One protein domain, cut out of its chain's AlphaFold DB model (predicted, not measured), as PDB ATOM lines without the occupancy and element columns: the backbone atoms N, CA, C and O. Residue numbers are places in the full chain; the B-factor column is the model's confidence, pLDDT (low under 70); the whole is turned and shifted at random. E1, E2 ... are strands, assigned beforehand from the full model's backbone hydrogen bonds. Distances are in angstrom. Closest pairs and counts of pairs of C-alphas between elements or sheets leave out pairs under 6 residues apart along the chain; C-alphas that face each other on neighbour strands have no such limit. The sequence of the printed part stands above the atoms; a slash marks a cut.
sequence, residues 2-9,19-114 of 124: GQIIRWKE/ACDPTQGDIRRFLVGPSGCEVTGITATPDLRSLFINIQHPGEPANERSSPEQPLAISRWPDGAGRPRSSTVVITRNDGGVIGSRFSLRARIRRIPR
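This is residues 2 to 9 and 19 to 114 of the 124 residues of an uncharacterized protein of Variovorax sp. OV329 (UniProt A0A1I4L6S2). Little regular structure is present: one strongly twisted sheet of four strands, with the long loop of residues 57 to 86 reaching out beyond one end and residues 29 to 33 passing over one face. The 104 printed residues have no named helix; the sheet, all strand and antiparallel, has the order E1, E2, E3, E4, a meander, each strand the antiparallel neighbour of the one before. The whole is elongated, 47 by 30 by 21 A, and only just loose, close to compact, with a radius of gyration of the C-alphas of 15.6 A.

E2, residues 50 to 56, and E3, residues 87 to 93, each span 19.4 A. E1, residues 38 to 44, spans 18.8 A from C-alpha 38 at (40.199, -33.501, -13.046). E4, residues 107 to 111, spans 13.1 A and ends at (44.915, -41.715, -0.328).

Hairpin E2 and E3 has N 55 and O 87 at 2.8 A, within hydrogen-bond range. In hairpin E1 and E2, N 52 and O 43 are 2.8 A apart; in hairpin E3 and E4, N 90 and O 110, 2.9 A. Edge strands E1 and E4 are apart.

The C-alphas farthest apart, of Thr 23 and Glu 69, are 50.2 A apart. Residues 10 to 18 are not printed; C-alphas 9 and 19 are 14.8 A apart. Links E2 to E3 and E3 to E4 are long. Residues 2 to 9, 19 to 29 and 101 to 114 have pLDDT under 70.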
ATOM      1  N   GLY A   2      42.032 -27.088 -15.034       31.50
ATOM      2  CA  GLY A   2      41.946 -27.064 -13.560       31.50
ATOM      3  C   GLY A   2      40.506 -27.017 -13.041       31.50
ATOM      4  O   GLY A   2      39.962 -25.927 -12.877       31.50
ATOM      5  N   GLN A   3      39.897 -28.175 -12.776       38.12
ATOM      6  CA  GLN A   3      38.536 -28.265 -12.230       38.12
ATOM      7  C   GLN A   3      38.527 -27.852 -10.746       38.12
ATOM      8  O   GLN A   3      39.248 -28.414  -9.919       38.12
ATOM      9  N   ILE A   4      37.715 -26.849 -10.398       41.09
ATOM     10  CA  ILE A   4      37.563 -26.334  -9.028       41.09
ATOM     11  C   ILE A   4      36.142 -26.647  -8.566       41.09
ATOM     12  O   ILE A   4      35.196 -26.170  -9.193       41.09
ATOM     13  N   ILE A   5      35.978 -27.319  -7.420       43.34
ATOM     14  CA  ILE A   5      34.687 -27.359  -6.711       43.34
ATOM     15  C   ILE A   5      34.462 -25.964  -6.107       43.34
ATOM     16  O   ILE A   5      34.878 -25.664  -4.985       43.34
ATOM     17  N   ARG A   6      33.937 -25.061  -6.947       32.59
ATOM     18  CA  ARG A   6      33.826 -23.621  -6.698       32.59
ATOM     19  C   ARG A   6      32.729 -23.283  -5.734       32.59
ATOM     20  O   ARG A   6      31.675 -23.897  -5.752       32.59
ATOM     21  N   TRP A   7      33.048 -22.239  -4.974       34.97
ATOM     22  CA  TRP A   7      32.447 -21.854  -3.715       34.97
ATOM     23  C   TRP A   7      33.418 -20.752  -3.076       34.97
ATOM     24  O   TRP A   7      34.517 -20.569  -3.619       34.97
ATOM     25  N   LYS A   8      33.080 -19.950  -2.032       33.53
ATOM     26  CA  LYS A   8      33.807 -18.742  -1.473       33.53
ATOM     27  C   LYS A   8      33.451 -18.422   0.022       33.53
ATOM     28  O   LYS A   8      32.785 -19.196   0.660       33.53
ATOM     29  N   GLU A   9      33.872 -17.325   0.648       35.97
ATOM     30  CA  GLU A   9      33.379 -16.883   1.982       35.97
ATOM     31  C   GLU A   9      33.454 -15.361   2.100       35.97
ATOM     32  O   GLU A   9      34.311 -14.783   1.439       35.97
ATOM     33  N   ALA A  19      25.117 -28.846   2.585       39.19
ATOM     34  CA  ALA A  19      24.297 -28.581   1.422       39.19
ATOM     35  C   ALA A  19      24.748 -27.252   0.815       39.19
ATOM     36  O   ALA A  19      24.863 -26.257   1.524       39.19
ATOM     37  N   CYS A  20      24.924 -27.216  -0.506       42.56
ATOM     38  CA  CYS A  20      24.484 -26.023  -1.218       42.56
ATOM     39  C   CYS A  20      22.985 -25.942  -0.931       42.56
ATOM     40  O   CYS A  20      22.267 -26.862  -1.326       42.56
ATOM     41  N   ASP A  21      22.521 -24.933  -0.196       51.44
ATOM     42  CA  ASP A  21      21.094 -24.639  -0.180       51.44
ATOM     43  C   ASP A  21      20.775 -23.998  -1.540       51.44
ATOM     44  O   ASP A  21      21.160 -22.846  -1.778       51.44
ATOM     45  N   PRO A  22      20.107 -24.719  -2.466       52.25
ATOM     46  CA  PRO A  22      19.865 -24.204  -3.806       52.25
ATOM     47  C   PRO A  22      18.881 -23.025  -3.791       52.25
ATOM     48  O   PRO A  22      18.734 -22.355  -4.807       52.25
ATOM     49  N   THR A  23      18.214 -22.770  -2.658       47.03
ATOM     50  CA  THR A  23      17.301 -21.638  -2.461       47.03
ATOM     51  C   THR A  23      18.015 -20.377  -1.973       47.03
ATOM     52  O   THR A  23      17.517 -19.279  -2.206       47.03
ATOM     53  N   GLN A  24      19.193 -20.514  -1.349       55.03
ATOM     54  CA  GLN A  24      20.010 -19.382  -0.889       55.03
ATOM     55  C   GLN A  24      21.157 -19.040  -1.852       55.03
ATOM     56  O   GLN A  24      21.655 -17.919  -1.832       55.03
ATOM     57  N   GLY A  25      21.563 -19.981  -2.714       50.81
ATOM     58  CA  GLY A  25      22.600 -19.755  -3.730       50.81
ATOM     59  C   GLY A  25      24.013 -19.599  -3.159       50.81
ATOM     60  O   GLY A  25      24.882 -19.052  -3.835       50.81
ATOM     61  N   ASP A  26      24.234 -20.067  -1.928       54.12
ATOM     62  CA  ASP A  26      25.422 -19.771  -1.126       54.12
ATOM     63  C   ASP A  26      26.482 -20.889  -1.154       54.12
ATOM     64  O   ASP A  26      26.220 -22.052  -1.477       54.12
ATOM     65  N   ILE A  27      27.739 -20.505  -0.927       59.59
ATOM     66  CA  ILE A  27      28.828 -20.987  -1.794       59.59
ATOM     67  C   ILE A  27      30.159 -20.974  -0.986       59.59
ATOM     68  O   ILE A  27      30.647 -19.871  -0.819       59.59
ATOM     69  N   ARG A  28      30.770 -22.100  -0.482       61.34
ATOM     70  CA  ARG A  28      32.033 -22.148   0.393       61.34
ATOM     71  C   ARG A  28      33.186 -23.227   0.151       61.34
ATOM     72  O   ARG A  28      33.017 -24.385   0.508       61.34
ATOM     73  N   ARG A  29      34.312 -22.903  -0.585       66.19
ATOM     74  CA  ARG A  29      35.151 -23.840  -1.456       66.19
ATOM     75  C   ARG A  29      35.740 -25.034  -0.714       66.19
ATOM     76  O   ARG A  29      36.569 -24.849   0.164       66.19
ATOM     77  N   PHE A  30      35.440 -26.251  -1.183       73.69
ATOM     78  CA  PHE A  30      35.780 -27.472  -0.446       73.69
ATOM     79  C   PHE A  30      37.108 -28.152  -0.837       73.69
ATOM     80  O   PHE A  30      37.873 -28.536   0.042       73.69
ATOM     81  N   LEU A  31      37.397 -28.323  -2.134       76.12
ATOM     82  CA  LEU A  31      38.586 -29.052  -2.605       76.12
ATOM     83  C   LEU A  31      39.198 -28.402  -3.852       76.12
ATOM     84  O   LEU A  31      38.488 -27.961  -4.759       76.12
ATOM     85  N   VAL A  32      40.532 -28.407  -3.908       79.38
ATOM     86  CA  VAL A  32      41.332 -28.166  -5.116       79.38
ATOM     87  C   VAL A  32      42.148 -29.428  -5.379       79.38
ATOM     88  O   VAL A  32      42.827 -29.921  -4.478       79.38
ATOM     89  N   GLY A  33      42.046 -29.975  -6.590       78.94
ATOM     90  CA  GLY A  33      42.807 -31.156  -6.987       78.94
ATOM     91  C   GLY A  33      44.268 -30.840  -7.354       78.94
ATOM     92  O   GLY A  33      44.630 -29.674  -7.521       78.94
ATOM     93  N   PRO A  34      45.126 -31.864  -7.507       86.00
ATOM     94  CA  PRO A  34      46.491 -31.705  -8.006       86.00
ATOM     95  C   PRO A  34      46.588 -31.054  -9.394       86.00
ATOM     96  O   PRO A  34      45.665 -31.115 -10.206       86.00
ATOM     97  N   SER A  35      47.762 -30.514  -9.717       85.62
ATOM     98  CA  SER A  35      48.075 -29.989 -11.050       85.62
ATOM     99  C   SER A  35      47.755 -30.989 -12.168       85.62
ATOM    100  O   SER A  35      48.073 -32.178 -12.072       85.62
ATOM    101  N   GLY A  36      47.133 -30.496 -13.241       82.62
ATOM    102  CA  GLY A  36      46.763 -31.293 -14.415       82.62
ATOM    103  C   GLY A  36      45.657 -32.332 -14.188       82.62
ATOM    104  O   GLY A  36      45.381 -33.087 -15.106       82.62
ATOM    105  N   CYS A  37      45.034 -32.410 -13.007       85.00
ATOM    106  CA  CYS A  37      43.958 -33.372 -12.759       85.00
ATOM    107  C   CYS A  37      42.562 -32.825 -13.089       85.00
ATOM    108  O   CYS A  37      42.331 -31.612 -13.065       85.00
ATOM    109  N   GLU A  38      41.619 -33.745 -13.274       85.88
ATOM    110  CA  GLU A  38      40.199 -33.501 -13.046       85.88
ATOM    111  C   GLU A  38      39.782 -34.078 -11.679       85.88
ATOM    112  O   GLU A  38      40.212 -35.163 -11.275       85.88
ATOM    113  N   VAL A  39      38.936 -33.336 -10.962       81.12
ATOM    114  CA  VAL A  39      38.226 -33.817  -9.772       81.12
ATOM    115  C   VAL A  39      36.864 -34.332 -10.229       81.12
ATOM    116  O   VAL A  39      36.023 -33.549 -10.659       81.12
ATOM    117  N   THR A  40      36.649 -35.641 -10.132       84.50
ATOM    118  CA  THR A  40      35.456 -36.334 -10.649       84.50
ATOM    119  C   THR A  40      35.020 -37.439  -9.690       84.50
ATOM    120  O   THR A  40      35.766 -37.789  -8.783       84.50
ATOM    121  N   GLY A  41      33.822 -37.999  -9.879       83.06
ATOM    122  CA  GLY A  41      33.285 -39.135  -9.116       83.06
ATOM    123  C   GLY A  41      33.223 -38.922  -7.598       83.06
ATOM    124  O   GLY A  41      34.229 -39.037  -6.903       83.06
ATOM    125  N   ILE A  42      32.023 -38.683  -7.067       86.62
ATOM    126  CA  ILE A  42      31.790 -38.423  -5.640       86.62
ATOM    127  C   ILE A  42      30.836 -39.458  -5.036       86.62
ATOM    128  O   ILE A  42      29.819 -39.799  -5.636       86.62
ATOM    129  N   THR A  43      31.156 -39.961  -3.844       87.88
ATOM    130  CA  THR A  43      30.249 -40.784  -3.027       87.88
ATOM    131  C   THR A  43      30.592 -40.644  -1.541       87.88
ATOM    132  O   THR A  43      31.700 -40.236  -1.198       87.88
ATOM    133  N   ALA A  44      29.658 -40.954  -0.645       85.06
ATOM    134  CA  ALA A  44      29.829 -40.817   0.801       85.06
ATOM    135  C   ALA A  44      29.399 -42.092   1.539       85.06
ATOM    136  O   ALA A  44      28.586 -42.868   1.036       85.06
ATOM    137  N   THR A  45      29.911 -42.297   2.754       86.19
ATOM    138  CA  THR A  45      29.328 -43.285   3.672       86.19
ATOM    139  C   THR A  45      27.900 -42.880   4.069       86.19
ATOM    140  O   THR A  45      27.612 -41.683   4.130       86.19
ATOM    141  N   PRO A  46      27.000 -43.830   4.402       89.19
ATOM    142  CA  PRO A  46      25.629 -43.508   4.827       89.19
ATOM    143  C   PRO A  46      25.543 -42.601   6.064       89.19
ATOM    144  O   PRO A  46      24.565 -41.885   6.239       89.19
ATOM    145  N   ASP A  47      26.573 -42.610   6.914       85.31
ATOM    146  CA  ASP A  47      26.692 -41.735   8.086       85.31
ATOM    147  C   ASP A  47      27.313 -40.358   7.778       85.31
ATOM    148  O   ASP A  47      27.509 -39.553   8.688       85.31
ATOM    149  N   LEU A  48      27.655 -40.101   6.510       84.56
ATOM    150  CA  LEU A  48      28.276 -38.882   5.990       84.56
ATOM    151  C   LEU A  48      29.596 -38.474   6.681       84.56
ATOM    152  O   LEU A  48      29.992 -37.312   6.602       84.56
ATOM    153  N   ARG A  49      30.313 -39.395   7.343       86.06
ATOM    154  CA  ARG A  49      31.619 -39.108   7.983       86.06
ATOM    155  C   ARG A  49      32.827 -39.274   7.062       86.06
ATOM    156  O   ARG A  49      33.888 -38.717   7.350       86.06
ATOM    157  N   SER A  50      32.679 -40.014   5.965       87.06
ATOM    158  CA  SER A  50      33.722 -40.208   4.952       87.06
ATOM    159  C   SER A  50      33.202 -39.844   3.568       87.06
ATOM    160  O   SER A  50      32.199 -40.396   3.116       87.06
ATOM    161  N   LEU A  51      33.908 -38.942   2.886       85.69
ATOM    162  CA  LEU A  51      33.620 -38.544   1.510       85.69
ATOM    163  C   LEU A  51      34.722 -39.059   0.581       85.69
ATOM    164  O   LEU A  51      35.897 -38.750   0.781       85.69
ATOM    165  N   PHE A  52      34.346 -39.830  -0.431       88.94
ATOM    166  CA  PHE A  52      35.243 -40.376  -1.442       88.94
ATOM    167  C   PHE A  52      35.166 -39.542  -2.717       88.94
ATOM    168  O   PHE A  52      34.072 -39.263  -3.211       88.94
ATOM    169  N   ILE A  53      36.327 -39.147  -3.237       85.62
ATOM    170  CA  ILE A  53      36.458 -38.337  -4.455       85.62
ATOM    171  C   ILE A  53      37.565 -38.927  -5.334       85.62
ATOM    172  O   ILE A  53      38.620 -39.308  -4.817       85.62
ATOM    173  N   ASN A  54      37.361 -38.987  -6.651       90.19
ATOM    174  CA  ASN A  54      38.400 -39.407  -7.588       90.19
ATOM    175  C   ASN A  54      39.203 -38.214  -8.126       90.19
ATOM    176  O   ASN A  54      38.676 -37.176  -8.521       90.19
ATOM    177  N   ILE A  55      40.516 -38.414  -8.181       87.56
ATOM    178  CA  ILE A  55      41.475 -37.577  -8.895       87.56
ATOM    179  C   ILE A  55      41.819 -38.314 -10.189       87.56
ATOM    180  O   ILE A  55      42.447 -39.377 -10.143       87.56
ATOM    181  N   GLN A  56      41.395 -37.775 -11.328       89.56
ATOM    182  CA  GLN A  56      41.620 -38.335 -12.660       89.56
ATOM    183  C   GLN A  56      42.819 -37.657 -13.333       89.56
ATOM    184  O   GLN A  56      43.060 -36.471 -13.114       89.56
ATOM    185  N   HIS A  57      43.592 -38.436 -14.103       92.69
ATOM    186  CA  HIS A  57      44.700 -37.987 -14.967       92.69
ATOM    187  C   HIS A  57      45.616 -36.876 -14.385       92.69
ATOM    188  O   HIS A  57      45.972 -35.934 -15.092       92.69
ATOM    189  N   PRO A  58      46.044 -36.941 -13.105       88.44
ATOM    190  CA  PRO A  58      46.911 -35.910 -12.539       88.44
ATOM    191  C   PRO A  58      48.211 -35.811 -13.342       88.44
ATOM    192  O   PRO A  58      48.816 -36.827 -13.671       88.44
ATOM    193  N   GLY A  59      48.657 -34.590 -13.627       87.88
ATOM    194  CA  GLY A  59      49.812 -34.346 -14.493       87.88
ATOM    195  C   GLY A  59      49.508 -34.252 -15.991       87.88
ATOM    196  O   GLY A  59      50.455 -34.153 -16.767       87.88
ATOM    197  N   GLU A  60      48.242 -34.253 -16.416       88.06
ATOM    198  CA  GLU A  60      47.895 -34.066 -17.827       88.06
ATOM    199  C   GLU A  60      48.187 -32.627 -18.322       88.06
ATOM    200  O   GLU A  60      47.779 -31.649 -17.678       88.06
ATOM    201  N   PRO A  61      48.899 -32.464 -19.458       86.50
ATOM    202  CA  PRO A  61      49.100 -31.174 -20.115       86.50
ATOM    203  C   PRO A  61      47.854 -30.710 -20.875       86.50
ATOM    204  O   PRO A  61      47.025 -31.505 -21.299       86.50
ATOM    205  N   ALA A  62      47.768 -29.407 -21.158       83.88
ATOM    206  CA  ALA A  62      46.645 -28.811 -21.895       83.88
ATOM    207  C   ALA A  62      46.476 -29.303 -23.353       83.88
ATOM    208  O   ALA A  62      45.501 -28.937 -23.997       83.88
ATOM    209  N   ASN A  63      47.420 -30.091 -23.873       88.06
ATOM    210  CA  ASN A  63      47.379 -30.720 -25.196       88.06
ATOM    211  C   ASN A  63      47.240 -32.256 -25.130       88.06
ATOM    212  O   ASN A  63      47.491 -32.916 -26.138       88.06
ATOM    213  N   GLU A  64      46.945 -32.814 -23.947       85.00
ATOM    214  CA  GLU A  64      46.721 -34.249 -23.672       85.00
ATOM    215  C   GLU A  64      47.927 -35.177 -23.973       85.00
ATOM    216  O   GLU A  64      47.871 -36.393 -23.788       85.00
ATOM    217  N   ARG A  65      49.081 -34.624 -24.380       85.81
ATOM    218  CA  ARG A  65      50.289 -35.374 -24.767       85.81
ATOM    219  C   ARG A  65      51.404 -35.232 -23.734       85.81
ATOM    220  O   ARG A  65      52.199 -34.298 -23.778       85.81
ATOM    221  N   SER A  66      51.479 -36.187 -22.809       83.25
ATOM    222  CA  SER A  66      52.566 -36.270 -21.822       83.25
ATOM    223  C   SER A  66      53.872 -36.834 -22.414       83.25
ATOM    224  O   SER A  66      53.845 -37.695 -23.291       83.25
ATOM    225  N   SER A  67      55.023 -36.367 -21.912       88.44
ATOM    226  CA  SER A  67      56.349 -36.931 -22.223       88.44
ATOM    227  C   SER A  67      56.661 -38.102 -21.277       88.44
ATOM    228  O   SER A  67      56.611 -37.924 -20.053       88.44
ATOM    229  N   PRO A  68      57.005 -39.298 -21.794       88.88
ATOM    230  CA  PRO A  68      57.477 -40.409 -20.971       88.88
ATOM    231  C   PRO A  68      58.778 -40.120 -20.212       88.88
ATOM    232  O   PRO A  68      58.967 -40.669 -19.128       88.88
ATOM    233  N   GLU A  69      59.633 -39.261 -20.770       93.56
ATOM    234  CA  GLU A  69      60.962 -38.886 -20.271       93.56
ATOM    235  C   GLU A  69      60.877 -37.870 -19.122       93.56
ATOM    236  O   GLU A  69      61.714 -37.871 -18.222       93.56
ATOM    237  N   GLN A  70      59.838 -37.027 -19.122       91.56
ATOM    238  CA  GLN A  70      59.590 -35.998 -18.106       91.56
ATOM    239  C   GLN A  70      58.240 -36.206 -17.387       91.56
ATOM    240  O   GLN A  70      57.399 -35.302 -17.348       91.56
ATOM    241  N   PRO A  71      58.003 -37.374 -16.755       87.81
ATOM    242  CA  PRO A  71      56.683 -37.742 -16.238       87.81
ATOM    243  C   PRO A  71      56.225 -36.885 -15.046       87.81
ATOM    244  O   PRO A  71      55.051 -36.909 -14.695       87.81
ATOM    245  N   LEU A  72      57.140 -36.143 -14.413       89.06
ATOM    246  CA  LEU A  72      56.901 -35.303 -13.234       89.06
ATOM    247  C   LEU A  72      56.795 -33.798 -13.553       89.06
ATOM    248  O   LEU A  72      56.741 -32.991 -12.628       89.06
ATOM    249  N   ALA A  73      56.776 -33.406 -14.835       89.56
ATOM    250  CA  ALA A  73      56.835 -32.000 -15.250       89.56
ATOM    251  C   ALA A  73      55.644 -31.143 -14.770       89.56
ATOM    252  O   ALA A  73      55.793 -29.940 -14.578       89.56
ATOM    253  N   ILE A  74      54.467 -31.752 -14.579       86.81
ATOM    254  CA  ILE A  74      53.219 -31.039 -14.242       86.81
ATOM    255  C   ILE A  74      52.727 -31.385 -12.839       86.81
ATOM    256  O   ILE A  74      52.244 -30.514 -12.120       86.81
ATOM    257  N   SER A  75      52.833 -32.649 -12.433       86.75
ATOM    258  CA  SER A  75      52.353 -33.126 -11.139       86.75
ATOM    259  C   SER A  75      53.315 -34.139 -10.545       86.75
ATOM    260  O   SER A  75      54.016 -34.845 -11.266       86.75
ATOM    261  N   ARG A  76      53.308 -34.232  -9.216       88.56
ATOM    262  CA  ARG A  76      54.017 -35.267  -8.448       88.56
ATOM    263  C   ARG A  76      53.055 -36.153  -7.650       88.56
ATOM    264  O   ARG A  76      53.476 -36.899  -6.773       88.56
ATOM    265  N   TRP A  77      51.753 -36.035  -7.911       83.94
ATOM    266  CA  TRP A  77      50.712 -36.740  -7.172       83.94
ATOM    267  C   TRP A  77      50.671 -38.243  -7.499       83.94
ATOM    268  O   TRP A  77      50.773 -38.601  -8.673       83.94
ATOM    269  N   PRO A  78      50.389 -39.133  -6.529       82.94
ATOM    270  CA  PRO A  78      50.189 -38.855  -5.101       82.94
ATOM    271  C   PRO A  78      51.483 -38.855  -4.276       82.94
ATOM    272  O   PRO A  78      51.553 -38.166  -3.265       82.94
ATOM    273  N   ASP A  79      52.499 -39.609  -4.702       81.69
ATOM    274  CA  ASP A  79      53.574 -40.081  -3.814       81.69
ATOM    275  C   ASP A  79      54.860 -39.228  -3.869       81.69
ATOM    276  O   ASP A  79      55.881 -39.593  -3.294       81.69
ATOM    277  N   GLY A  80      54.859 -38.108  -4.600       79.75
ATOM    278  CA  GLY A  80      56.021 -37.227  -4.773       79.75
ATOM    279  C   GLY A  80      57.095 -37.750  -5.740       79.75
ATOM    280  O   GLY A  80      57.989 -36.986  -6.126       79.75
ATOM    281  N   ALA A  81      57.001 -39.016  -6.158       80.06
ATOM    282  CA  ALA A  81      57.966 -39.738  -6.984       80.06
ATOM    283  C   ALA A  81      57.283 -40.698  -7.981       80.06
ATOM    284  O   ALA A  81      56.199 -41.218  -7.721       80.06
ATOM    285  N   GLY A  82      57.955 -40.972  -9.106       82.38
ATOM    286  CA  GLY A  82      57.431 -41.812 -10.194       82.38
ATOM    287  C   GLY A  82      56.399 -41.103 -11.081       82.38
ATOM    288  O   GLY A  82      56.105 -39.927 -10.892       82.38
ATOM    289  N   ARG A  83      55.853 -41.800 -12.087       90.31
ATOM    290  CA  ARG A  83      54.797 -41.231 -12.945       90.31
ATOM    291  C   ARG A  83      53.523 -40.971 -12.120       90.31
ATOM    292  O   ARG A  83      53.130 -41.872 -11.376       90.31
ATOM    293  N   PRO A  84      52.861 -39.808 -12.273       91.56
ATOM    294  CA  PRO A  84      51.601 -39.509 -11.605       91.56
ATOM    295  C   PRO A  84      50.499 -40.540 -11.848       91.56
ATOM    296  O   PRO A  84      50.471 -41.221 -12.875       91.56
ATOM    297  N   ARG A  85      49.587 -40.673 -10.878       91.81
ATOM    298  CA  ARG A  85      48.553 -41.720 -10.885       91.81
ATOM    299  C   ARG A  85      47.197 -41.203 -10.438       91.81
ATOM    300  O   ARG A  85      47.090 -40.619  -9.358       91.81
ATOM    301  N   SER A  86      46.156 -41.530 -11.204       92.88
ATOM    302  CA  SER A  86      44.768 -41.407 -10.751       92.88
ATOM    303  C   SER A  86      44.582 -42.106  -9.400       92.88
ATOM    304  O   SER A  86      45.232 -43.116  -9.119       92.88
ATOM    305  N   SER A  87      43.749 -41.546  -8.528       87.12
ATOM    306  CA  SER A  87      43.565 -42.034  -7.155       87.12
ATOM    307  C   SER A  87      42.177 -41.694  -6.633       87.12
ATOM    308  O   SER A  87      41.719 -40.572  -6.824       87.12
ATOM    309  N   THR A  88      41.564 -42.603  -5.880       89.19
ATOM    310  CA  THR A  88      40.465 -42.252  -4.973       89.19
ATOM    311  C   THR A  88      41.061 -41.766  -3.652       89.19
ATOM    312  O   THR A  88      41.912 -42.437  -3.054       89.19
ATOM    313  N   VAL A  89      40.630 -40.592  -3.198       85.38
ATOM    314  CA  VAL A  89      40.927 -40.077  -1.857       85.38
ATOM    315  C   VAL A  89      39.710 -40.233  -0.963       85.38
ATOM    316  O   VAL A  89      38.579 -40.102  -1.426       85.38
ATOM    317  N   VAL A  90      39.953 -40.475   0.322       88.75
ATOM    318  CA  VAL A  90      38.941 -40.333   1.366       88.75
ATOM    319  C   VAL A  90      39.222 -39.058   2.155       88.75
ATOM    320  O   VAL A  90      40.353 -38.801   2.580       88.75
ATOM    321  N   ILE A  91      38.188 -38.246   2.326       82.81
ATOM    322  CA  ILE A  91      38.205 -37.017   3.110       82.81
ATOM    323  C   ILE A  91      37.398 -37.281   4.375       82.81
ATOM    324  O   ILE A  91      36.221 -37.639   4.309       82.81
ATOM    325  N   THR A  92      38.048 -37.112   5.524       84.19
ATOM    326  CA  THR A  92      37.435 -37.218   6.854       84.19
ATOM    327  C   THR A  92      37.666 -35.929   7.639       84.19
ATOM    328  O   THR A  92      38.676 -35.242   7.445       84.19
ATOM    329  N   ARG A  93      36.747 -35.572   8.544       82.38
ATOM    330  CA  ARG A  93      37.009 -34.502   9.519       82.38
ATOM    331  C   ARG A  93      37.968 -34.994  10.598       82.38
ATOM    332  O   ARG A  93      37.917 -36.154  11.001       82.38
ATOM    333  N   ASN A  94      38.813 -34.106  11.123       81.00
ATOM    334  CA  ASN A  94      39.745 -34.482  12.188       81.00
ATOM    335  C   ASN A  94      39.070 -34.822  13.523       81.00
ATOM    336  O   ASN A  94      39.685 -35.535  14.312       81.00
ATOM    337  N   ASP A  95      37.842 -34.348  13.742       81.94
ATOM    338  CA  ASP A  95      37.001 -34.624  14.913       81.94
ATOM    339  C   ASP A  95      36.040 -35.817  14.723       81.94
ATOM    340  O   ASP A  95      35.266 -36.124  15.624       81.94
ATOM    341  N   GLY A  96      36.053 -36.483  13.560       85.56
ATOM    342  CA  GLY A  96      35.114 -37.568  13.244       85.56
ATOM    343  C   GLY A  96      33.653 -37.125  13.066       85.56
ATOM    344  O   GLY A  96      32.757 -37.969  13.035       85.56
ATOM    345  N   GLY A  97      33.386 -35.819  12.957       85.44
ATOM    346  CA  GLY A  97      32.051 -35.292  12.689       85.44
ATOM    347  C   GLY A  97      31.534 -35.638  11.288       85.44
ATOM    348  O   GLY A  97      32.284 -36.066  10.408       85.44
ATOM    349  N   VAL A  98      30.245 -35.377  11.058       85.19
ATOM    350  CA  VAL A  98      29.651 -35.421   9.712       85.19
ATOM    351  C   VAL A  98      30.341 -34.382   8.831       85.19
ATOM    352  O   VAL A  98      30.502 -33.226   9.242       85.19
ATOM    353  N   ILE A  99      30.759 -34.790   7.633       79.19
ATOM    354  CA  ILE A  99      31.474 -33.959   6.665       79.19
ATOM    355  C   ILE A  99      30.679 -32.671   6.426       79.19
ATOM    356  O   ILE A  99      29.482 -32.708   6.171       79.19
ATOM    357  N   GLY A 100      31.354 -31.539   6.660       72.06
ATOM    358  CA  GLY A 100      30.815 -30.173   6.699       72.06
ATOM    359  C   GLY A 100      29.473 -29.947   7.417       72.06
ATOM    360  O   GLY A 100      28.760 -29.001   7.107       72.06
ATOM    361  N   SER A 101      29.175 -30.727   8.456       68.12
ATOM    362  CA  SER A 101      28.491 -30.162   9.625       68.12
ATOM    363  C   SER A 101      29.488 -29.306  10.426       68.12
ATOM    364  O   SER A 101      30.605 -29.757  10.650       68.12
ATOM    365  N   ARG A 102      29.100 -28.100  10.869       58.50
ATOM    366  CA  ARG A 102      29.856 -27.167  11.746       58.50
ATOM    367  C   ARG A 102      31.265 -26.685  11.314       58.50
ATOM    368  O   ARG A 102      32.117 -27.429  10.821       58.50
ATOM    369  N   PHE A 103      31.537 -25.409  11.603       47.34
ATOM    370  CA  PHE A 103      32.712 -24.642  11.153       47.34
ATOM    371  C   PHE A 103      34.000 -24.910  11.943       47.34
ATOM    372  O   PHE A 103      34.505 -24.084  12.692       47.34
ATOM    373  N   SER A 104      34.573 -26.093  11.742       44.03
ATOM    374  CA  SER A 104      36.002 -26.317  11.996       44.03
ATOM    375  C   SER A 104      36.508 -27.434  11.093       44.03
ATOM    376  O   SER A 104      36.650 -28.591  11.490       44.03
ATOM    377  N   LEU A 105      36.727 -27.099   9.822       44.66
ATOM    378  CA  LEU A 105      37.210 -28.037   8.813       44.66
ATOM    379  C   LEU A 105      38.745 -28.076   8.782       44.66
ATOM    380  O   LEU A 105      39.389 -27.774   7.781       44.66
ATOM    381  N   ARG A 106      39.349 -28.572   9.868       51.12
ATOM    382  CA  ARG A 106      40.606 -29.314   9.709       51.12
ATOM    383  C   ARG A 106      40.238 -30.711   9.204       51.12
ATOM    384  O   ARG A 106      39.889 -31.587   9.991       51.12
ATOM    385  N   ALA A 107      40.254 -30.898   7.888       52.22
ATOM    386  CA  ALA A 107      40.084 -32.208   7.264       52.22
ATOM    387  C   ALA A 107      41.423 -32.955   7.168       52.22
ATOM    388  O   ALA A 107      42.487 -32.340   7.061       52.22
ATOM    389  N   ARG A 108      41.366 -34.287   7.130       54.88
ATOM    390  CA  ARG A 108      42.455 -35.133   6.635       54.88
ATOM    391  C   ARG A 108      42.029 -35.740   5.308       54.88
ATOM    392  O   ARG A 108      41.063 -36.495   5.245       54.88
ATOM    393  N   ILE A 109      42.792 -35.431   4.265       58.53
ATOM    394  CA  ILE A 109      42.734 -36.135   2.986       58.53
ATOM    395  C   ILE A 109      43.718 -37.298   3.088       58.53
ATOM    396  O   ILE A 109      44.900 -37.085   3.359       58.53
ATOM    397  N   ARG A 110      43.244 -38.530   2.901       64.69
ATOM    398  CA  ARG A 110      44.099 -39.721   2.814       64.69
ATOM    399  C   ARG A 110      43.904 -40.381   1.456       64.69
ATOM    400  O   ARG A 110      42.774 -40.539   0.995       64.69
ATOM    401  N   ARG A 111      44.999 -40.802   0.818       68.38
ATOM    402  CA  ARG A 111      44.915 -41.715  -0.328       68.38
ATOM    403  C   ARG A 111      44.429 -43.071   0.174       68.38
ATOM    404  O   ARG A 111      44.895 -43.525   1.218       68.38
ATOM    405  N   ILE A 112      43.574 -43.747  -0.586       68.88
ATOM    406  CA  ILE A 112      43.376 -45.181  -0.370       68.88
ATOM    407  C   ILE A 112      44.695 -45.897  -0.754       68.88
ATOM    408  O   ILE A 112      45.263 -45.621  -1.821       68.88
ATOM    409  N   PRO A 113      45.270 -46.751   0.112       64.81
ATOM    410  CA  PRO A 113      46.478 -47.509  -0.209       64.81
ATOM    411  C   PRO A 113      46.254 -48.460  -1.391       64.81
ATOM    412  O   PRO A 113      45.121 -48.772  -1.753       64.81
ATOM    413  N   ARG A 114      47.333 -48.963  -2.001       62.78
ATOM    414  CA  ARG A 114      47.184 -50.016  -3.020       62.78
ATOM    415  C   ARG A 114      46.826 -51.337  -2.327       62.78
ATOM    416  O   ARG A 114      47.452 -51.618  -1.301       62.78
TER     417      ARG A 114